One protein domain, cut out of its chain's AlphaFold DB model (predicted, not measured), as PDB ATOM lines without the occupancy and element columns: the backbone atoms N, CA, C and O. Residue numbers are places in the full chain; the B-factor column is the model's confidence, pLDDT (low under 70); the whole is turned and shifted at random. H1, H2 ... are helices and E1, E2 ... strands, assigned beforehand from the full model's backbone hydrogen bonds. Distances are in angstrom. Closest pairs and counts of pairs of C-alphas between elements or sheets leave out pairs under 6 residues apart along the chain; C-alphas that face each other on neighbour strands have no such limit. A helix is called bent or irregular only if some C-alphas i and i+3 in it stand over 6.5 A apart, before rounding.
ATOM      1  N   ILE A   4     137.854 151.272 197.415       95.31
ATOM      2  CA  ILE A   4     137.861 150.624 196.095       95.31
ATOM      3  C   ILE A   4     137.960 151.685 194.995       95.31
ATOM      4  O   ILE A   4     138.811 151.581 194.117       95.31
ATOM      5  N   ALA A   5     137.135 152.733 195.057       95.81
ATOM      6  CA  ALA A   5     137.149 153.789 194.048       95.81
ATOM      7  C   ALA A   5     138.481 154.555 194.019       95.81
ATOM      8  O   ALA A   5     139.040 154.777 192.949       95.81
ATOM      9  N   SER A   6     139.019 154.901 195.190       96.62
ATOM     10  CA  SER A   6     140.298 155.614 195.305       96.62
ATOM     11  C   SER A   6     141.455 154.764 194.769       96.62
ATOM     12  O   SER A   6     142.352 155.277 194.103       96.62
ATOM     13  N   PHE A   7     141.430 153.450 195.013       96.94
ATOM     14  CA  PHE A   7     142.398 152.519 194.435       96.94
ATOM     15  C   PHE A   7     142.264 152.417 192.911       96.94
ATOM     16  O   PHE A   7     143.262 152.547 192.202       96.94
ATOM     17  N   MET A   8     141.039 152.255 192.400       96.69
ATOM     18  CA  MET A   8     140.783 152.134 190.961       96.69
ATOM     19  C   MET A   8     141.190 153.380 190.171       96.69
ATOM     20  O   MET A   8     141.643 153.265 189.037       96.69
ATOM     21  N   LEU A   9     141.085 154.569 190.768       96.44
ATOM     22  CA  LEU A   9     141.555 155.814 190.154       96.44
ATOM     23  C   LEU A   9     143.050 156.095 190.381       96.44
ATOM     24  O   LEU A   9     143.558 157.110 189.914       96.44
ATOM     25  N   GLY A  10     143.766 155.210 191.082       95.88
ATOM     26  CA  GLY A  10     145.194 155.355 191.369       95.88
ATOM     27  C   GLY A  10     145.535 156.361 192.472       95.88
ATOM     28  O   GLY A  10     146.711 156.632 192.700       95.88
ATOM     29  N   GLU A  11     144.535 156.881 193.182       96.56
ATOM     30  CA  GLU A  11     144.684 157.852 194.272       96.56
ATOM     31  C   GLU A  11     145.178 157.196 195.571       96.56
ATOM     32  O   GLU A  11     145.840 157.836 196.389       96.56
ATOM     33  N   LYS A  12     144.868 155.908 195.766       96.31
ATOM     34  CA  LYS A  12     145.246 155.126 196.950       96.31
ATOM     35  C   LYS A  12     145.876 153.791 196.549       96.31
ATOM     36  O   LYS A  12     145.546 153.222 195.513       96.31
ATOM     37  N   ALA A  13     146.772 153.281 197.386       96.62
ATOM     38  CA  ALA A  13     147.248 151.906 197.293       96.62
ATOM     39  C   ALA A  13     146.236 150.909 197.892       96.62
ATOM     40  O   ALA A  13     145.371 151.283 198.687       96.62
ATOM     41  N   ASP A  14     146.373 149.631 197.541       94.44
ATOM     42  CA  ASP A  14     145.670 148.536 198.207       94.44
ATOM     43  C   ASP A  14     146.185 148.318 199.646       94.44
ATOM     44  O   ASP A  14     147.115 148.978 200.119       94.44
ATOM     45  N   SER A  15     145.607 147.353 200.366       91.62
ATOM     46  CA  SER A  15     146.006 147.060 201.750       91.62
ATOM     47  C   SER A  15     147.444 146.539 201.904       91.62
ATOM     48  O   SER A  15     147.918 146.417 203.030       91.62
ATOM     49  N   LEU A  16     148.113 146.166 200.807       91.56
ATOM     50  CA  LEU A  16     149.511 145.726 200.778       91.56
ATOM     51  C   LEU A  16     150.456 146.824 200.260       91.56
ATOM     52  O   LEU A  16     151.641 146.564 200.068       91.56
ATOM     53  N   GLY A  17     149.957 148.047 200.048       94.50
ATOM     54  CA  GLY A  17     150.753 149.175 199.570       94.50
ATOM     55  C   GLY A  17     151.006 149.168 198.060       94.50
ATOM     56  O   GLY A  17     151.879 149.896 197.595       94.50
ATOM     57  N   ARG A  18     150.257 148.372 197.286       94.25
ATOM     58  CA  ARG A  18     150.386 148.295 195.826       94.25
ATOM     59  C   ARG A  18     149.424 149.259 195.140       94.25
ATOM     60  O   ARG A  18     148.241 149.289 195.465       94.25
ATOM     61  N   HIS A  19     149.897 150.016 194.159       96.06
ATOM     62  CA  HIS A  19     149.070 150.900 193.333       96.06
ATOM     63  C   HIS A  19     148.550 150.185 192.085       96.06
ATOM     64  O   HIS A  19     149.229 149.311 191.545       96.06
ATOM     65  N   ILE A  20     147.396 150.618 191.557       96.19
ATOM     66  CA  ILE A  20     146.813 150.064 190.320       96.19
ATOM     67  C   ILE A  20     147.804 150.051 189.145       96.19
ATOM     68  O   ILE A  20     147.864 149.078 188.398       96.19
ATOM     69  N   GLY A  21     148.657 151.076 189.035       95.88
ATOM     70  CA  GLY A  21     149.690 151.156 188.000       95.88
ATOM     71  C   GLY A  21     150.708 150.011 188.038       95.88
ATOM     72  O   GLY A  21     151.237 149.643 186.997       95.88
ATOM     73  N   GLN A  22     150.950 149.402 189.205       94.88
ATOM     74  CA  GLN A  22     151.811 148.221 189.302       94.88
ATOM     75  C   GLN A  22     151.135 146.991 188.695       94.88
ATOM     76  O   GLN A  22     151.797 146.233 187.996       94.88
ATOM     77  N   PHE A  23     149.828 146.820 188.914       93.56
ATOM     78  CA  PHE A  23     149.061 145.728 188.312       93.56
ATOM     79  C   PHE A  23     148.936 145.906 186.800       93.56
ATOM     80  O   PHE A  23     149.147 144.955 186.064       93.56
ATOM     81  N   LEU A  24     148.694 147.131 186.322       94.62
ATOM     82  CA  LEU A  24     148.650 147.450 184.888       94.62
ATOM     83  C   LEU A  24     149.986 147.217 184.158       94.62
ATOM     84  O   LEU A  24     150.006 147.158 182.934       94.62
ATOM     85  N   ALA A  25     151.089 147.064 184.893       94.75
ATOM     86  CA  ALA A  25     152.396 146.707 184.350       94.75
ATOM     87  C   ALA A  25     152.688 145.192 184.400       94.75
ATOM     88  O   ALA A  25     153.807 144.776 184.091       94.75
ATOM     89  N   TYR A  26     151.727 144.358 184.817       94.06
ATOM     90  CA  TYR A  26     151.918 142.909 184.864       94.06
ATOM     91  C   TYR A  26     152.081 142.334 183.458       94.06
ATOM     92  O   TYR A  26     151.368 142.676 182.522       94.06
ATOM     93  N   ASN A  27     153.029 141.412 183.330       91.31
ATOM     94  CA  ASN A  27     153.164 140.561 182.157       91.31
ATOM     95  C   ASN A  27     152.470 139.211 182.411       91.31
ATOM     96  O   ASN A  27     152.009 138.938 183.520       91.31
ATOM     97  N   HIS A  28     152.449 138.339 181.401       90.19
ATOM     98  CA  HIS A  28     151.802 137.024 181.501       90.19
ATOM     99  C   HIS A  28     152.331 136.184 182.676       90.19
ATOM    100  O   HIS A  28     151.546 135.536 183.359       90.19
ATOM    101  N   PHE A  29     153.632 136.270 182.981       90.38
ATOM    102  CA  PHE A  29     154.216 135.576 184.131       90.38
ATOM    103  C   PHE A  29     153.564 136.000 185.455       90.38
ATOM    104  O   PHE A  29     153.187 135.153 186.258       90.38
ATOM    105  N   TRP A  30     153.397 137.304 185.692       89.94
ATOM    106  CA  TRP A  30     152.764 137.795 186.920       89.94
ATOM    107  C   TRP A  30     151.270 137.484 186.987       89.94
ATOM    108  O   TRP A  30     150.756 137.234 188.080       89.94
ATOM    109  N   LEU A  31     150.590 137.477 185.837       89.81
ATOM    110  CA  LEU A  31     149.175 137.120 185.760       89.81
ATOM    111  C   LEU A  31     148.927 135.660 186.166       89.81
ATOM    112  O   LEU A  31     147.914 135.408 186.817       89.81
ATOM    113  N   GLU A  32     149.859 134.752 185.857       90.00
ATOM    114  CA  GLU A  32     149.819 133.328 186.228       90.00
ATOM    115  C   GLU A  32     150.356 133.050 187.648       90.00
ATOM    116  O   GLU A  32     149.908 132.132 188.332       90.00
ATOM    117  N   HIS A  33     151.331 133.830 188.126       88.88
ATOM    118  CA  HIS A  33     152.060 133.499 189.354       88.88
ATOM    119  C   HIS A  33     151.251 133.674 190.654       88.88
ATOM    120  O   HIS A  33     151.354 132.845 191.560       88.88
ATOM    121  N   ASP A  34     150.468 134.754 190.791       82.81
ATOM    122  CA  ASP A  34     149.700 135.038 192.016       82.81
ATOM    123  C   ASP A  34     148.293 135.544 191.706       82.81
ATOM    124  O   ASP A  34     148.091 136.722 191.463       82.81
ATOM    125  N   HIS A  35     147.276 134.692 191.819       86.06
ATOM    126  CA  HIS A  35     145.895 135.064 191.484       86.06
ATOM    127  C   HIS A  35     145.181 135.933 192.535       86.06
ATOM    128  O   HIS A  35     144.021 136.308 192.343       86.06
ATOM    129  N   LYS A  36     145.822 136.295 193.658       86.69
ATOM    130  CA  LYS A  36     145.172 137.127 194.691       86.69
ATOM    131  C   LYS A  36     144.820 138.523 194.185       86.69
ATOM    132  O   LYS A  36     143.873 139.116 194.706       86.69
ATOM    133  N   TYR A  37     145.540 139.042 193.185       89.81
ATOM    134  CA  TYR A  37     145.240 140.354 192.601       89.81
ATOM    135  C   TYR A  37     143.832 140.412 192.005       89.81
ATOM    136  O   TYR A  37     143.222 141.475 192.034       89.81
ATOM    137  N   ILE A  38     143.287 139.284 191.530       91.56
ATOM    138  CA  ILE A  38     141.972 139.243 190.877       91.56
ATOM    139  C   ILE A  38     140.904 139.787 191.825       91.56
ATOM    140  O   ILE A  38     140.103 140.614 191.424       91.56
ATOM    141  N   GLN A  39     140.932 139.401 193.103       91.38
ATOM    142  CA  GLN A  39     139.950 139.886 194.082       91.38
ATOM    143  C   GLN A  39     140.209 141.327 194.546       91.38
ATOM    144  O   GLN A  39     139.326 141.940 195.133       91.38
ATOM    145  N   VAL A  40     141.407 141.869 194.312       92.56
ATOM    146  CA  VAL A  40     141.709 143.287 194.566       92.56
ATOM    147  C   VAL A  40     141.170 144.151 193.425       92.56
ATOM    148  O   VAL A  40     140.596 145.204 193.679       92.56
ATOM    149  N   LEU A  41     141.327 143.686 192.182       94.00
ATOM    150  CA  LEU A  41     140.891 144.372 190.964       94.00
ATOM    151  C   LEU A  41     139.392 144.187 190.674       94.00
ATOM    152  O   LEU A  41     138.757 145.084 190.136       94.00
ATOM    153  N   PHE A  42     138.833 143.040 191.057       93.31
ATOM    154  CA  PHE A  42     137.426 142.664 190.907       93.31
ATOM    155  C   PHE A  42     136.885 142.154 192.251       93.31
ATOM    156  O   PHE A  42     136.644 140.952 192.424       93.31
ATOM    157  N   PRO A  43     136.743 143.045 193.249       92.19
ATOM    158  CA  PRO A  43     136.232 142.659 194.553       92.19
ATOM    159  C   PRO A  43     134.774 142.203 194.458       92.19
ATOM    160  O   PRO A  43     134.011 142.623 193.588       92.19
ATOM    161  N   ILE A  44     134.379 141.345 195.393       91.50
ATOM    162  CA  ILE A  44     133.014 140.825 195.513       91.50
ATOM    163  C   ILE A  44     132.416 141.232 196.863       91.50
ATOM    164  O   ILE A  44     133.114 141.725 197.749       91.50
ATOM    165  N   ASP A  45     131.110 141.053 197.031       89.69
ATOM    166  CA  ASP A  45     130.389 141.397 198.268       89.69
ATOM    167  C   ASP A  45     130.470 140.307 199.352       89.69
ATOM    168  O   ASP A  45     129.956 140.486 200.455       89.69
ATOM    169  N   GLN A  46     131.141 139.188 199.063       83.31
ATOM    170  CA  GLN A  46     131.363 138.086 199.995       83.31
ATOM    171  C   GLN A  46     132.851 137.908 200.287       83.31
ATOM    172  O   GLN A  46     133.659 137.681 199.387       83.31
ATOM    173  N   GLY A  47     133.224 137.945 201.566       74.06
ATOM    174  CA  GLY A  47     134.592 137.636 201.971       74.06
ATOM    175  C   GLY A  47     134.961 136.195 201.648       74.06
ATOM    176  O   GLY A  47     134.224 135.263 201.970       74.06
ATOM    177  N   THR A  48     136.128 135.994 201.037       68.62
ATOM    178  CA  THR A  48     136.661 134.653 200.783       68.62
ATOM    179  C   THR A  48     137.737 134.304 201.806       68.62
ATOM    180  O   THR A  48     138.438 135.165 202.341       68.62
ATOM    181  N   LYS A  49     137.932 133.004 202.061       68.69
ATOM    182  CA  LYS A  49     139.100 132.529 202.822       68.69
ATOM    183  C   LYS A  49     140.415 132.720 202.049       68.69
ATOM    184  O   LYS A  49     141.474 132.634 202.664       68.69
ATOM    185  N   PHE A  50     140.339 132.956 200.737       67.81
ATOM    186  CA  PHE A  50     141.471 132.952 199.813       67.81
ATOM    187  C   PHE A  50     142.197 134.302 199.736       67.81
ATOM    188  O   PHE A  50     143.421 134.312 199.618       67.81
ATOM    189  N   ASN A  51     141.487 135.429 199.880       78.69
ATOM    190  CA  ASN A  51     142.113 136.746 199.974       78.69
ATOM    191  C   ASN A  51     141.435 137.635 201.030       78.69
ATOM    192  O   ASN A  51     140.494 138.368 200.747       78.69
ATOM    193  N   ARG A  52     141.968 137.613 202.257       81.38
ATOM    194  CA  ARG A  52     141.505 138.467 203.371       81.38
ATOM    195  C   ARG A  52     141.871 139.947 203.209       81.38
ATOM    196  O   ARG A  52     141.396 140.773 203.977       81.38
ATOM    197  N   HIS A  53     142.751 140.248 202.260       85.19
ATOM    198  CA  HIS A  53     143.240 141.591 201.966       85.19
ATOM    199  C   HIS A  53     142.449 142.254 200.829       85.19
ATOM    200  O   HIS A  53     142.597 143.449 200.595       85.19
ATOM    201  N   ALA A  54     141.600 141.496 200.126       87.88
ATOM    202  CA  ALA A  54     140.693 142.067 199.143       87.88
ATOM    203  C   ALA A  54     139.615 142.912 199.843       87.88
ATOM    204  O   ALA A  54     139.042 142.461 200.841       87.88
ATOM    205  N   PRO A  55     139.314 144.118 199.334       90.94
ATOM    206  CA  PRO A  55     138.194 144.897 199.837       90.94
ATOM    207  C   PRO A  55     136.867 144.188 199.526       90.94
ATOM    208  O   PRO A  55     136.761 143.442 198.552       90.94
ATOM    209  N   LEU A  56     135.843 144.432 200.346       92.94
ATOM    210  CA  LEU A  56     134.489 143.931 200.101       92.94
ATOM    211  C   LEU A  56     133.635 145.015 199.464       92.94
ATOM    212  O   LEU A  56     133.619 146.152 199.934       92.94
ATOM    213  N   VAL A  57     132.899 144.646 198.419       93.62
ATOM    214  CA  VAL A  57     131.986 145.565 197.737       93.62
ATOM    215  C   VAL A  57     130.764 145.823 198.606       93.62
ATOM    216  O   VAL A  57     130.039 144.898 198.970       93.62
ATOM    217  N   THR A  58     130.486 147.094 198.873       94.38
ATOM    218  CA  THR A  58     129.250 147.536 199.525       94.38
ATOM    219  C   THR A  58     128.240 148.080 198.510       94.38
ATOM    220  O   THR A  58     128.559 148.366 197.354       94.38
ATOM    221  N   ALA A  59     126.993 148.283 198.941       93.94
ATOM    222  CA  ALA A  59     125.991 148.963 198.119       93.94
ATOM    223  C   ALA A  59     126.405 150.406 197.758       93.94
ATOM    224  O   ALA A  59     126.094 150.879 196.666       93.94
ATOM    225  N   ALA A  60     127.141 151.085 198.647       94.62
ATOM    226  CA  ALA A  60     127.653 152.431 198.400       94.62
ATOM    227  C   ALA A  60     128.728 152.441 197.303       94.62
ATOM    228  O   ALA A  60     128.724 153.334 196.460       94.62
ATOM    229  N   ASP A  61     129.594 151.421 197.261       94.94
ATOM    230  CA  ASP A  61     130.570 151.257 196.178       94.94
ATOM    231  C   ASP A  61     129.872 151.079 194.831       94.94
ATOM    232  O   ASP A  61     130.212 151.757 193.868       94.94
ATOM    233  N   ARG A  62     128.834 150.235 194.769       93.81
ATOM    234  CA  ARG A  62     128.052 150.036 193.537       93.81
ATOM    235  C   ARG A  62     127.429 151.343 193.044       93.81
ATOM    236  O   ARG A  62     127.536 151.660 191.865       93.81
ATOM    237  N   ALA A  63     126.821 152.119 193.941       95.50
ATOM    238  CA  ALA A  63     126.245 153.418 193.595       95.50
ATOM    239  C   ALA A  63     127.310 154.415 193.103       95.50
ATOM    240  O   ALA A  63     127.073 155.163 192.152       95.50
ATOM    241  N   LEU A  64     128.495 154.405 193.719       95.19
ATOM    242  CA  LEU A  64     129.612 155.250 193.309       95.19
ATOM    243  C   LEU A  64     130.119 154.879 191.905       95.19
ATOM    244  O   LEU A  64     130.281 155.758 191.064       95.19
ATOM    245  N   PHE A  65     130.281 153.588 191.610       94.50
ATOM    246  CA  PHE A  65     130.696 153.120 190.280       94.50
ATOM    247  C   PHE A  65     129.676 153.449 189.188       94.50
ATOM    248  O   PHE A  65     130.064 153.770 188.068       94.50
ATOM    249  N   SER A  66     128.381 153.417 189.505       94.00
ATOM    250  CA  SER A  66     127.333 153.806 188.556       94.00
ATOM    251  C   SER A  66     127.233 155.316 188.323       94.00
ATOM    252  O   SER A  66     126.622 155.731 187.341       94.00
ATOM    253  N   SER A  67     127.780 156.147 189.217       96.00
ATOM    254  CA  SER A  67     127.665 157.613 189.138       96.00
ATOM    255  C   SER A  67     128.917 158.311 188.605       96.00
ATOM    256  O   SER A  67     128.816 159.449 188.151       96.00
ATOM    257  N   ASP A  68     130.074 157.644 188.615       96.62
ATOM    258  CA  ASP A  68     131.331 158.183 188.094       96.62
ATOM    259  C   ASP A  68     131.858 157.324 186.930       96.62
ATOM    260  O   ASP A  68     132.400 156.242 187.167       96.62
ATOM    261  N   PRO A  69     131.765 157.792 185.668       95.94
ATOM    262  CA  PRO A  69     132.151 157.007 184.492       95.94
ATOM    263  C   PRO A  69     133.649 156.669 184.437       95.94
ATOM    264  O   PRO A  69     134.049 155.766 183.699       95.94
ATOM    265  N   ARG A  70     134.490 157.343 185.233       97.06
ATOM    266  CA  ARG A  70     135.922 157.032 185.333       97.06
ATOM    267  C   ARG A  70     136.164 155.674 185.992       97.06
ATOM    268  O   ARG A  70     137.140 155.010 185.662       97.06
ATOM    269  N   LEU A  71     135.279 155.249 186.896       96.00
ATOM    270  CA  LEU A  71     135.417 153.996 187.639       96.00
ATOM    271  C   LEU A  71     135.164 152.753 186.763       96.00
ATOM    272  O   LEU A  71     136.026 151.872 186.742       96.00
ATOM    273  N   PRO A  72     134.074 152.671 185.970       94.25
ATOM    274  CA  PRO A  72     133.928 151.635 184.951       94.25
ATOM    275  C   PRO A  72     135.070 151.633 183.933       94.25
ATOM    276  O   PRO A  72     135.579 150.566 183.603       94.25
ATOM    277  N   ALA A  73     135.523 152.807 183.474       95.25
ATOM    278  CA  ALA A  73     136.652 152.898 182.547       95.25
ATOM    279  C   ALA A  73     137.944 152.311 183.149       95.25
ATOM    280  O   ALA A  73     138.654 151.564 182.481       95.25
ATOM    281  N   ALA A  74     138.216 152.579 184.429       95.44
ATOM    282  CA  ALA A  74     139.349 151.991 185.134       95.44
ATOM    283  C   ALA A  74     139.238 150.459 185.261       95.44
ATOM    284  O   ALA A  74     140.230 149.765 185.045       95.44
ATOM    285  N   HIS A  75     138.048 149.912 185.547       93.62
ATOM    286  CA  HIS A  75     137.832 148.455 185.538       93.62
ATOM    287  C   HIS A  75     138.077 147.847 184.155       93.62
ATOM    288  O   HIS A  75     138.698 146.792 184.052       93.62
ATOM    289  N   LEU A  76     137.609 148.507 183.095       95.12
ATOM    290  CA  LEU A  76     137.798 148.030 181.727       95.12
ATOM    291  C   LEU A  76     139.277 147.995 181.330       95.12
ATOM    292  O   LEU A  76     139.699 147.021 180.722       95.12
ATOM    293  N   ASN A  77     140.082 148.976 181.748       95.38
ATOM    294  CA  ASN A  77     141.530 148.957 181.504       95.38
ATOM    295  C   ASN A  77     142.213 147.741 182.144       95.38
ATOM    296  O   ASN A  77     143.125 147.152 181.569       95.38
ATOM    297  N   VAL A  78     141.777 147.357 183.344       95.12
ATOM    298  CA  VAL A  78     142.304 146.169 184.021       95.12
ATOM    299  C   VAL A  78     141.818 144.884 183.351       95.12
ATOM    300  O   VAL A  78     142.580 143.929 183.235       95.12
ATOM    301  N   LEU A  79     140.572 144.851 182.877       95.62
ATOM    302  CA  LEU A  79     140.076 143.730 182.085       95.62
ATOM    303  C   LEU A  79     140.898 143.565 180.795       95.62
ATOM    304  O   LEU A  79     141.315 142.455 180.481       95.62
ATOM    305  N   ASP A  80     141.196 144.662 180.097       95.25
ATOM    306  CA  ASP A  80     141.982 144.656 178.856       95.25
ATOM    307  C   ASP A  80     143.416 144.163 179.048       95.25
ATOM    308  O   ASP A  80     143.978 143.562 178.137       95.25
ATOM    309  N   LEU A  81     144.005 144.368 180.228       93.69
ATOM    310  CA  LEU A  81     145.293 143.769 180.584       93.69
ATOM    311  C   LEU A  81     145.215 142.235 180.625       93.69
ATOM    312  O   LEU A  81     146.154 141.553 180.219       93.69
ATOM    313  N   MET A  82     144.119 141.691 181.160       92.88
ATOM    314  CA  MET A  82     143.977 140.255 181.411       92.88
ATOM    315  C   MET A  82     143.542 139.471 180.173       92.88
ATOM    316  O   MET A  82     143.946 138.325 180.007       92.88
ATOM    317  N   LEU A  83     142.726 140.060 179.297       93.31
ATOM    318  CA  LEU A  83     142.160 139.347 178.147       93.31
ATOM    319  C   LEU A  83     143.219 138.720 177.214       93.31
ATOM    320  O   LEU A  83     143.063 137.538 176.895       93.31
ATOM    321  N   PRO A  84     144.320 139.407 176.838       91.25
ATOM    322  CA  PRO A  84     145.347 138.826 175.974       91.25
ATOM    323  C   PRO A  84     146.017 137.584 176.564       91.25
ATOM    324  O   PRO A  84     146.385 136.681 175.814       91.25
ATOM    325  N   PHE A  85     146.130 137.499 177.895       88.69
ATOM    326  CA  PHE A  85     146.663 136.315 178.572       88.69
ATOM    327  C   PHE A  85     145.798 135.072 178.310       88.69
ATOM    328  O   PHE A  85     146.332 133.979 178.162       88.69
ATOM    329  N   TRP A  86     144.483 135.240 178.148       87.38
ATOM    330  CA  TRP A  86     143.551 134.161 177.802       87.38
ATOM    331  C   TRP A  86     143.327 133.984 176.290       87.38
ATOM    332  O   TRP A  86     142.450 133.217 175.878       87.38
ATOM    333  N   GLY A  87     144.078 134.699 175.445       89.12
ATOM    334  CA  GLY A  87     143.860 134.718 173.994       89.12
ATOM    335  C   GLY A  87     142.559 135.420 173.588       89.12
ATOM    336  O   GLY A  87     141.969 135.085 172.559       89.12
ATOM    337  N   LEU A  88     142.089 136.356 174.415       92.44
ATOM    338  CA  LEU A  88     140.874 137.133 174.200       92.44
ATOM    339  C   LEU A  88     141.204 138.603 173.937       92.44
ATOM    340  O   LEU A  88     142.228 139.131 174.370       92.44
ATOM    341  N   THR A  89     140.282 139.291 173.278       94.06
ATOM    342  CA  THR A  89     140.332 140.736 173.049       94.06
ATOM    343  C   THR A  89     138.969 141.358 173.331       94.06
ATOM    344  O   THR A  89     137.941 140.674 173.329       94.06
ATOM    345  N   ARG A  90     138.941 142.666 173.607       94.69
ATOM    346  CA  ARG A  90     137.696 143.423 173.779       94.69
ATOM    347  C   ARG A  90     137.510 144.410 172.635       94.69
ATOM    348  O   ARG A  90     138.414 145.175 172.318       94.69
ATOM    349  N   ASP A  91     136.315 144.412 172.059       93.06
ATOM    350  CA  ASP A  91     135.866 145.351 171.033       93.06
ATOM    351  C   ASP A  91     134.560 146.005 171.498       93.06
ATOM    352  O   ASP A  91     133.481 145.404 171.455       93.06
ATOM    353  N   GLY A  92     134.675 147.218 172.043       90.38
ATOM    354  CA  GLY A  92     133.573 147.892 172.723       90.38
ATOM    355  C   GLY A  92     133.063 147.076 173.916       90.38
ATOM    356  O   GLY A  92     133.775 146.891 174.907       90.38
ATOM    357  N   GLU A  93     131.823 146.598 173.815       91.38
ATOM    358  CA  GLU A  93     131.151 145.768 174.827       91.38
ATOM    359  C   GLU A  93     131.260 144.259 174.540       91.38
ATOM    360  O   GLU A  93     130.763 143.441 175.311       91.38
ATOM    361  N   GLN A  94     131.900 143.869 173.433       93.31
ATOM    362  CA  GLN A  94     132.059 142.469 173.048       93.31
ATOM    363  C   GLN A  94     133.438 141.950 173.449       93.31
ATOM    364  O   GLN A  94     134.452 142.580 173.164       93.31
ATOM    365  N   ILE A  95     133.478 140.762 174.055       94.19
ATOM    366  CA  ILE A  95     134.711 139.986 174.215       94.19
ATOM    367  C   ILE A  95     134.771 138.981 173.069       94.19
ATOM    368  O   ILE A  95     133.814 138.239 172.830       94.19
ATOM    369  N   LYS A  96     135.888 138.981 172.351       92.75
ATOM    370  CA  LYS A  96     136.142 138.130 171.192       92.75
ATOM    371  C   LYS A  96     137.340 137.238 171.474       92.75
ATOM    372  O   LYS A  96     138.185 137.549 172.310       92.75
ATOM    373  N   SER A  97     137.383 136.121 170.766       89.94
ATOM    374  CA  SER A  97     138.552 135.260 170.711       89.94
ATOM    375  C   SER A  97     139.123 135.319 169.306       89.94
ATOM    376  O   SER A  97     138.375 135.178 168.337       89.94
ATOM    377  N   ASP A  98     140.436 135.497 169.203       78.06
ATOM    378  CA  ASP A  98     141.133 135.443 167.916       78.06
ATOM    379  C   ASP A  98     141.295 133.990 167.430       78.06
ATOM    380  O   ASP A  98     141.550 133.736 166.252       78.06
TER     381      ASP A  98
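Overview. This is residues 4 to 98 of the 107 residues of the protein "OGFr_N domain-containing protein" of Vibrio scophthalmi LMG 19158 (UniProt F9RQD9). Picture one long helix, H6, with the short helices H1, H2, H4 and H3 gathered loosely along one side of it and a small two-stranded hairpin, E1 and E2, on the opposite side near its last residues. At its other end H5 meets H6 in a corner, and a long loop, residues 42 to 58, leads from H4 to H5. The printed part has 95 residues, with six named helices and then two named strands, H1 H2 H3 H4 H5 H6 E1 E2; the class is mostly helix, and the sheet E1 - E2 is antiparallel. The whole is compact, with a radius of gyration of the C-alphas of 13.5 A, and its outline is rounded, 37 by 30 by 24 A.

Along the chain. Look first at the sheet: E1 covers residues 88 to 91, 10.1 A long, and E2 residues 94 to 97, 10.0 A, ending at C-alpha 97 at (138.552, 135.260, 170.711). Find C-alpha 70 at (135.922, 157.032, 185.333); from there H6, residues 70 to 86, runs 25.3 A. H6 is irregular, but only just: C-alphas 81 and 84 are 6.8 A apart. H5 is residues 59 to 67, 12.6 A. H1, residues 4 to 8, is 6.1 A long and begins at C-alpha 4 at (137.861, 150.624, 196.095). H2 is residues 20 to 23, 5.3 A; H3 residues 28 to 33, 8.6 A; H4 residues 36 to 41, 9.2 A.

Arrangement. In the hairpin E1 and E2, look for N 89 and O 96 at 2.9 A and N 91 and O 94 at 2.8 A, both within hydrogen-bond range. From E1, step to the hub, H6: their closest C-alphas are Thr 89 and Leu 83, 5.6 A apart. H6 touches H1 with residues 71 to 75 alone, closest at the C-alphas of Ala 74 and Met 8, 6.0 A. With residues 82 to 85 alone it only just touches H3, with 3 pairs of C-alphas within 8 A, about perpendicular at 90 degrees; the closest are Phe 85 and His 28, 6.0 A. H5 and H6 touch only at the corner, and only just, with 3 pairs; C-alphas 65 and 71 are the closest, 5.5 A. H4 and H6 are close but not clearly touching, Leu 41 to Val 78 at 7.3 A between C-alphas. H2 and H6 are near each other, with 5 pairs of C-alphas within 10 A. H1, H3 and H5 have every O i to N i+4 pair within hydrogen-bond range, H4 has 1 of 2 and H6 10 of 13, while H2 is too short for such a pair.

Size, cuts and confidence. The C-alphas farthest apart are those of Ala 60 and Asp 98, 37.4 A. The printed part has no cut. The links H1 to H2 and H4 to H5 are long, with 11 and 17 residues. Mean pLDDT of the printed part is 91.6; look at residues 48 to 50 for values under 70.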